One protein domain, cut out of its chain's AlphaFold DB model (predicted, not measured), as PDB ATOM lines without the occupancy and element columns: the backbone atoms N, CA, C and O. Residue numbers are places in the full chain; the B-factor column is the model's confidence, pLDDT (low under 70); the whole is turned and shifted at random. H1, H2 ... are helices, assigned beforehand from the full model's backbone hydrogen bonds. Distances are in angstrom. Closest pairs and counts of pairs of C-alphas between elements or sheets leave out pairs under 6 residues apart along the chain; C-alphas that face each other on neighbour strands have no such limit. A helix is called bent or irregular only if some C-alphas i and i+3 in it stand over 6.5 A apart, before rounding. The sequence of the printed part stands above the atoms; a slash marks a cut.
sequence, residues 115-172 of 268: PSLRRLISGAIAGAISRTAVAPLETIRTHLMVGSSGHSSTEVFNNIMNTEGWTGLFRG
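This is residues 115 to 172 of the 268 residues of the protein "adenine nucleotide transporter BT1, chloroplastic/mitochondrial-like" of Nicotiana tabacum (UniProt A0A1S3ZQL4). A long bent helix, H1, makes most of the length: its first arm, H1a, sticks out with residues 115 to 131 from a small helical head. In that head the second arm, H1b, is crossed by H2, and the short H3 folds back to the H1b residues near the bend. The printed part has 58 residues with three named helices, in the order H1, H2, H3, and no named strand; its class is all helix. The whole is only just loose, close to extended, with a radius of gyration of the C-alphas of 15.1 A, and spans 49 by 20 by 15 A.

H1 covers residues 115 to 145 and by its hydrogen bonds was assigned as one helix, but it is bent: C-alphas 133 and 136 are 7.2 A apart, where about 5 A is found in a regular helix. Its arm H1a, residues 115 to 133, begins with C-alpha 115 at (-35.834, 20.984, 12.165) and measures 27.4 A from first to last C-alpha. Residues 134 and 135 belong to neither arm. The arm H1b, residues 136 to 145, measures 14.4 A and begins with C-alpha 136 at (-48.572, 19.351, 43.161). H2, residues 153 to 163, measures 15.5 A. H3, residues 165 to 169, measures 7.4 A and ends with C-alpha 169 at (-48.255, 15.128, 45.296).

The lines of H1a and H1b stand at a steep tilt of 58 degrees. H1a is apart from H2 and from H3. H1b and H2 touch, and their closest C-alphas, those of Ile 140 and Val 156, are 6.3 A apart. Their lines are only just about perpendicular, at 72 degrees. H1b and H3 only just touch, with 3 pairs of C-alphas within 8 A; the closest C-alphas are those of Pro 136 and Leu 169, 4.7 A apart. H2 and H3 touch only at the corner by their link, with the C-alphas of Ile 160 and Gly 168 closest at 6.2 A. In H1a, H1b and H2 every O i to N i+4 pair is within hydrogen-bond range; in H3 0 of 1 is, while 2 of 2 O i to N i+3 pairs are.

The outline is a rod, and the two C-alphas farthest apart, those of Pro 115 and His 151, are 48.9 A apart. Without residues 115 to 131, which stand free, the body has 41 residues and spans 24 by 18 by 15 A, with a radius of gyration of 9.1 A. The printed part has no cut. The link from H1 to H2 is short, with 7 residues, and the link from H2 to H3 is tight, with 1 residue; no link is long. The mean pLDDT of the printed part is 82.7, and residues 148 to 150, between H1 and H2, are under 70.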
ATOM      1  N   PRO A 115     -35.691  19.750  11.386       78.88
ATOM      2  CA  PRO A 115     -35.834  20.984  12.165       78.88
ATOM      3  C   PRO A 115     -37.194  21.086  12.875       78.88
ATOM      4  O   PRO A 115     -37.257  21.579  14.001       78.88
ATOM      5  N   SER A 116     -38.260  20.564  12.263       76.25
ATOM      6  CA  SER A 116     -39.602  20.502  12.861       76.25
ATOM      7  C   SER A 116     -39.648  19.552  14.057       76.25
ATOM      8  O   SER A 116     -40.186  19.897  15.104       76.25
ATOM      9  N   LEU A 117     -38.996  18.391  13.947       78.50
ATOM     10  CA  LEU A 117     -38.925  17.415  15.034       78.50
ATOM     11  C   LEU A 117     -38.108  17.952  16.216       78.50
ATOM     12  O   LEU A 117     -38.465  17.727  17.368       78.50
ATOM     13  N   ARG A 118     -37.052  18.730  15.949       80.50
ATOM     14  CA  ARG A 118     -36.280  19.400  17.003       80.50
ATOM     15  C   ARG A 118     -37.133  20.398  17.793       80.50
ATOM     16  O   ARG A 118     -37.062  20.393  19.018       80.50
ATOM     17  N   ARG A 119     -37.949  21.207  17.104       80.81
ATOM     18  CA  ARG A 119     -38.900  22.140  17.737       80.81
ATOM     19  C   ARG A 119     -39.954  21.402  18.560       80.81
ATOM     20  O   ARG A 119     -40.210  21.788  19.700       80.81
ATOM     21  N   LEU A 120     -40.493  20.310  18.019       80.62
ATOM     22  CA  LEU A 120     -41.471  19.470  18.706       80.62
ATOM     23  C   LEU A 120     -40.897  18.871  19.995       80.62
ATOM     24  O   LEU A 120     -41.511  18.987  21.049       80.62
ATOM     25  N   ILE A 121     -39.690  18.298  19.939       84.00
ATOM     26  CA  ILE A 121     -39.029  17.714  21.114       84.00
ATOM     27  C   ILE A 121     -38.719  18.792  22.158       84.00
ATOM     28  O   ILE A 121     -38.943  18.566  23.345       84.00
ATOM     29  N   SER A 122     -38.254  19.980  21.748       87.19
ATOM     30  CA  SER A 122     -38.029  21.076  22.699       87.19
ATOM     31  C   SER A 122     -39.323  21.552  23.361       87.19
ATOM     32  O   SER A 122     -39.327  21.786  24.567       87.19
ATOM     33  N   GLY A 123     -40.422  21.633  22.602       86.12
ATOM     34  CA  GLY A 123     -41.740  21.968  23.139       86.12
ATOM     35  C   GLY A 123     -42.259  20.895  24.094       86.12
ATOM     36  O   GLY A 123     -42.743  21.218  25.172       86.12
ATOM     37  N   ALA A 124     -42.072  19.618  23.756       83.44
ATOM     38  CA  ALA A 124     -42.458  18.497  24.607       83.44
ATOM     39  C   ALA A 124     -41.682  18.480  25.934       83.44
ATOM     40  O   ALA A 124     -42.282  18.293  26.989       83.44
ATOM     41  N   ILE A 125     -40.365  18.725  25.908       87.19
ATOM     42  CA  ILE A 125     -39.544  18.800  27.128       87.19
ATOM     43  C   ILE A 125     -39.956  20.004  27.982       87.19
ATOM     44  O   ILE A 125     -40.139  19.858  29.189       87.19
ATOM     45  N   ALA A 126     -40.132  21.179  27.370       86.75
ATOM     46  CA  ALA A 126     -40.588  22.372  28.080       86.75
ATOM     47  C   ALA A 126     -41.969  22.150  28.721       86.75
ATOM     48  O   ALA A 126     -42.156  22.439  29.903       86.75
ATOM     49  N   GLY A 127     -42.900  21.547  27.976       83.69
ATOM     50  CA  GLY A 127     -44.228  21.180  28.463       83.69
ATOM     51  C   GLY A 127     -44.183  20.156  29.597       83.69
ATOM     52  O   GLY A 127     -44.896  20.313  30.584       83.69
ATOM     53  N   ALA A 128     -43.311  19.149  29.519       82.69
ATOM     54  CA  ALA A 128     -43.135  18.164  30.586       82.69
ATOM     55  C   ALA A 128     -42.593  18.799  31.879       82.69
ATOM     56  O   ALA A 128     -43.079  18.489  32.970       82.69
ATOM     57  N   ILE A 129     -41.627  19.717  31.769       88.38
ATOM     58  CA  ILE A 129     -41.087  20.459  32.919       88.38
ATOM     59  C   ILE A 129     -42.177  21.342  33.539       88.38
ATOM     60  O   ILE A 129     -42.377  21.293  34.751       88.38
ATOM     61  N   SER A 130     -42.914  22.089  32.714       87.38
ATOM     62  CA  SER A 130     -44.035  22.925  33.157       87.38
ATOM     63  C   SER A 130     -45.109  22.095  33.875       87.38
ATOM     64  O   SER A 130     -45.447  22.385  35.021       87.38
ATOM     65  N   ARG A 131     -45.563  20.983  33.279       82.56
ATOM     66  CA  ARG A 131     -46.544  20.072  33.898       82.56
ATOM     67  C   ARG A 131     -46.054  19.476  35.212       82.56
ATOM     68  O   ARG A 131     -46.851  19.279  36.119       82.56
ATOM     69  N   THR A 132     -44.756  19.213  35.338       85.00
ATOM     70  CA  THR A 132     -44.173  18.734  36.597       85.00
ATOM     71  C   THR A 132     -44.204  19.821  37.670       85.00
ATOM     72  O   THR A 132     -44.524  19.525  38.813       85.00
ATOM     73  N   ALA A 133     -43.932  21.080  37.323       87.06
ATOM     74  CA  ALA A 133     -44.018  22.180  38.284       87.06
ATOM     75  C   ALA A 133     -45.453  22.403  38.795       87.06
ATOM     76  O   ALA A 133     -45.642  22.718  39.967       87.06
ATOM     77  N   VAL A 134     -46.451  22.187  37.934       85.38
ATOM     78  CA  VAL A 134     -47.878  22.405  38.237       85.38
ATOM     79  C   VAL A 134     -48.548  21.181  38.895       85.38
ATOM     80  O   VAL A 134     -49.545  21.326  39.598       85.38
ATOM     81  N   ALA A 135     -47.978  19.979  38.750       82.00
ATOM     82  CA  ALA A 135     -48.506  18.729  39.309       82.00
ATOM     83  C   ALA A 135     -48.937  18.774  40.797       82.00
ATOM     84  O   ALA A 135     -50.044  18.318  41.080       82.00
ATOM     85  N   PRO A 136     -48.152  19.313  41.756       84.88
ATOM     86  CA  PRO A 136     -48.572  19.351  43.161       84.88
ATOM     87  C   PRO A 136     -49.824  20.207  43.388       84.88
ATOM     88  O   PRO A 136     -50.671  19.845  44.203       84.88
ATOM     89  N   LEU A 137     -49.960  21.320  42.661       86.38
ATOM     90  CA  LEU A 137     -51.116  22.209  42.770       86.38
ATOM     91  C   LEU A 137     -52.381  21.530  42.232       86.38
ATOM     92  O   LEU A 137     -53.432  21.585  42.867       86.38
ATOM     93  N   GLU A 138     -52.256  20.829  41.107       83.25
ATOM     94  CA  GLU A 138     -53.356  20.071  40.498       83.25
ATOM     95  C   GLU A 138     -53.847  18.941  41.412       83.25
ATOM     96  O   GLU A 138     -55.055  18.723  41.535       83.25
ATOM     97  N   THR A 139     -52.936  18.259  42.109       82.88
ATOM     98  CA  THR A 139     -53.295  17.224  43.088       82.88
ATOM     99  C   THR A 139     -54.077  17.819  44.262       82.88
ATOM    100  O   THR A 139     -55.147  17.313  44.596       82.88
ATOM    101  N   ILE A 140     -53.617  18.934  44.843       85.06
ATOM    102  CA  ILE A 140     -54.331  19.619  45.939       85.06
ATOM    103  C   ILE A 140     -55.719  20.070  45.474       85.06
ATOM    104  O   ILE A 140     -56.718  19.807  46.145       85.06
ATOM    105  N   ARG A 141     -55.793  20.700  44.296       84.38
ATOM    106  CA  ARG A 141     -57.051  21.142  43.686       84.38
ATOM    107  C   ARG A 141     -58.024  19.981  43.498       84.38
ATOM    108  O   ARG A 141     -59.205  20.125  43.800       84.38
ATOM    109  N   THR A 142     -57.533  18.833  43.040       84.06
ATOM    110  CA  THR A 142     -58.356  17.633  42.848       84.06
ATOM    111  C   THR A 142     -58.899  17.124  44.183       84.06
ATOM    112  O   THR A 142     -60.093  16.867  44.291       84.06
ATOM    113  N   HIS A 143     -58.074  17.047  45.229       83.38
ATOM    114  CA  HIS A 143     -58.524  16.629  46.563       83.38
ATOM    115  C   HIS A 143     -59.582  17.566  47.169       83.38
ATOM    116  O   HIS A 143     -60.506  17.090  47.834       83.38
ATOM    117  N   LEU A 144     -59.483  18.874  46.901       84.81
ATOM    118  CA  LEU A 144     -60.501  19.856  47.287       84.81
ATOM    119  C   LEU A 144     -61.800  19.676  46.493       84.81
ATOM    120  O   LEU A 144     -62.875  19.652  47.082       84.81
ATOM    121  N   MET A 145     -61.713  19.501  45.170       83.56
ATOM    122  CA  MET A 145     -62.884  19.294  44.305       83.56
ATOM    123  C   MET A 145     -63.640  18.000  44.623       83.56
ATOM    124  O   MET A 145     -64.862  17.966  44.515       83.56
ATOM    125  N   VAL A 146     -62.929  16.942  45.024       81.75
ATOM    126  CA  VAL A 146     -63.534  15.655  45.413       81.75
ATOM    127  C   VAL A 146     -64.021  15.685  46.876       81.75
ATOM    128  O   VAL A 146     -64.648  14.738  47.343       81.75
ATOM    129  N   GLY A 147     -63.758  16.763  47.628       75.75
ATOM    130  CA  GLY A 147     -64.226  16.934  49.010       75.75
ATOM    131  C   GLY A 147     -63.653  15.915  50.002       75.75
ATOM    132  O   GLY A 147     -64.208  15.716  51.076       75.75
ATOM    133  N   SER A 148     -62.558  15.237  49.648       64.38
ATOM    134  CA  SER A 148     -62.059  14.067  50.387       64.38
ATOM    135  C   SER A 148     -61.052  14.398  51.490       64.38
ATOM    136  O   SER A 148     -60.600  13.487  52.182       64.38
ATOM    137  N   SER A 149     -60.596  15.652  51.626       61.47
ATOM    138  CA  SER A 149     -59.394  15.937  52.440       61.47
ATOM    139  C   SER A 149     -59.352  17.293  53.166       61.47
ATOM    140  O   SER A 149     -58.263  17.735  53.521       61.47
ATOM    141  N   GLY A 150     -60.498  17.919  53.444       64.50
ATOM    142  CA  GLY A 150     -60.584  19.164  54.228       64.50
ATOM    143  C   GLY A 150     -61.104  20.356  53.425       64.50
ATOM    144  O   GLY A 150     -61.308  20.264  52.215       64.50
ATOM    145  N   HIS A 151     -61.341  21.479  54.106       74.12
ATOM    146  CA  HIS A 151     -61.925  22.687  53.498       74.12
ATOM    147  C   HIS A 151     -60.869  23.672  52.968       74.12
ATOM    148  O   HIS A 151     -61.219  24.626  52.274       74.12
ATOM    149  N   SER A 152     -59.585  23.459  53.283       83.38
ATOM    150  CA  SER A 152     -58.498  24.390  52.966       83.38
ATOM    151  C   SER A 152     -57.337  23.725  52.222       83.38
ATOM    152  O   SER A 152     -56.900  22.625  52.565       83.38
ATOM    153  N   SER A 153     -56.768  24.431  51.240       82.69
ATOM    154  CA  SER A 153     -55.635  23.965  50.425       82.69
ATOM    155  C   SER A 153     -54.398  23.594  51.252       82.69
ATOM    156  O   SER A 153     -53.662  22.675  50.894       82.69
ATOM    157  N   THR A 154     -54.157  24.293  52.364       86.25
ATOM    158  CA  THR A 154     -52.998  24.048  53.239       86.25
ATOM    159  C   THR A 154     -53.168  22.801  54.102       86.25
ATOM    160  O   THR A 154     -52.192  22.098  54.367       86.25
ATOM    161  N   GLU A 155     -54.400  22.496  54.508       85.50
ATOM    162  CA  GLU A 155     -54.742  21.290  55.263       85.50
ATOM    163  C   GLU A 155     -54.551  20.045  54.394       85.50
ATOM    164  O   GLU A 155     -53.852  19.114  54.796       85.50
ATOM    165  N   VAL A 156     -55.060  20.087  53.160       85.75
ATOM    166  CA  VAL A 156     -54.873  19.032  52.155       85.75
ATOM    167  C   VAL A 156     -53.388  18.790  51.885       85.75
ATOM    168  O   VAL A 156     -52.940  17.645  51.882       85.75
ATOM    169  N   PHE A 157     -52.598  19.854  51.708       87.19
ATOM    170  CA  PHE A 157     -51.156  19.732  51.483       87.19
ATOM    171  C   PHE A 157     -50.438  19.049  52.654       87.19
ATOM    172  O   PHE A 157     -49.680  18.102  52.438       87.19
ATOM    173  N   ASN A 158     -50.695  19.493  53.889       88.06
ATOM    174  CA  ASN A 158     -50.094  18.889  55.079       88.06
ATOM    175  C   ASN A 158     -50.538  17.432  55.261       88.06
ATOM    176  O   ASN A 158     -49.718  16.580  55.597       88.06
ATOM    177  N   ASN A 159     -51.809  17.127  54.998       87.38
ATOM    178  CA  ASN A 159     -52.336  15.769  55.071       87.38
ATOM    179  C   ASN A 159     -51.630  14.833  54.073       87.38
ATOM    180  O   ASN A 159     -51.112  13.786  54.463       87.38
ATOM    181  N   ILE A 160     -51.509  15.241  52.806       86.81
ATOM    182  CA  ILE A 160     -50.806  14.462  51.769       86.81
ATOM    183  C   ILE A 160     -49.326  14.284  52.130       86.81
ATOM    184  O   ILE A 160     -48.782  13.185  52.021       86.81
ATOM    185  N   MET A 161     -48.671  15.344  52.605       88.75
ATOM    186  CA  MET A 161     -47.262  15.294  53.002       88.75
ATOM    187  C   MET A 161     -47.003  14.350  54.182       88.75
ATOM    188  O   MET A 161     -45.960  13.701  54.209       88.75
ATOM    189  N   ASN A 162     -47.938  14.241  55.130       89.06
ATOM    190  CA  ASN A 162     -47.815  13.340  56.279       89.06
ATOM    191  C   ASN A 162     -48.159  11.880  55.942       89.06
ATOM    192  O   ASN A 162     -47.605  10.972  56.557       89.06
ATOM    193  N   THR A 163     -49.063  11.643  54.987       88.69
ATOM    194  CA  THR A 163     -49.544  10.296  54.627       88.69
ATOM    195  C   THR A 163     -48.704   9.637  53.533       88.69
ATOM    196  O   THR A 163     -48.231   8.516  53.702       88.69
ATOM    197  N   GLU A 164     -48.496  10.332  52.414       85.25
ATOM    198  CA  GLU A 164     -47.855   9.800  51.202       85.25
ATOM    199  C   GLU A 164     -46.532  10.502  50.856       85.25
ATOM    200  O   GLU A 164     -45.805  10.077  49.949       85.25
ATOM    201  N   GLY A 165     -46.220  11.597  51.554       87.56
ATOM    202  CA  GLY A 165     -45.029  12.404  51.321       87.56
ATOM    203  C   GLY A 165     -45.007  13.069  49.943       87.56
ATOM    204  O   GLY A 165     -46.025  13.275  49.283       87.56
ATOM    205  N   TRP A 166     -43.797  13.384  49.475       84.00
ATOM    206  CA  TRP A 166     -43.584  14.048  48.186       84.00
ATOM    207  C   TRP A 166     -44.127  13.250  47.000       84.00
ATOM    208  O   TRP A 166     -44.559  13.841  46.018       84.00
ATOM    209  N   THR A 167     -44.128  11.919  47.072       83.81
ATOM    210  CA  THR A 167     -44.644  11.056  46.002       83.81
ATOM    211  C   THR A 167     -46.157  11.143  45.841       83.81
ATOM    212  O   THR A 167     -46.631  11.014  44.713       83.81
ATOM    213  N   GLY A 168     -46.898  11.426  46.919       82.81
ATOM    214  CA  GLY A 168     -48.350  11.617  46.868       82.81
ATOM    215  C   GLY A 168     -48.755  12.814  46.010       82.81
ATOM    216  O   GLY A 168     -49.666  12.720  45.197       82.81
ATOM    217  N   LEU A 169     -47.993  13.911  46.080       81.94
ATOM    218  CA  LEU A 169     -48.255  15.128  45.296       81.94
ATOM    219  C   LEU A 169     -48.125  14.932  43.781       81.94
ATOM    220  O   LEU A 169     -48.772  15.639  43.014       81.94
ATOM    221  N   PHE A 170     -47.297  13.985  43.338       82.94
ATOM    222  CA  PHE A 170     -47.114  13.666  41.916       82.94
ATOM    223  C   PHE A 170     -47.897  12.423  41.481       82.94
ATOM    224  O   PHE A 170     -47.813  12.006  40.316       82.94
ATOM    225  N   ARG A 171     -48.650  11.808  42.397       77.81
ATOM    226  CA  ARG A 171     -49.383  10.576  42.136       77.81
ATOM    227  C   ARG A 171     -50.484  10.852  41.115       77.81
ATOM    228  O   ARG A 171     -51.310  11.736  41.279       77.81
ATOM    229  N   GLY A 172     -50.456  10.115  40.007       72.19
ATOM    230  CA  GLY A 172     -51.432  10.265  38.923       72.19
ATOM    231  C   GLY A 172     -51.086  11.303  37.847       72.19
ATOM    232  O   GLY A 172     -51.696  11.251  36.780       72.19
TER     233      GLY A 172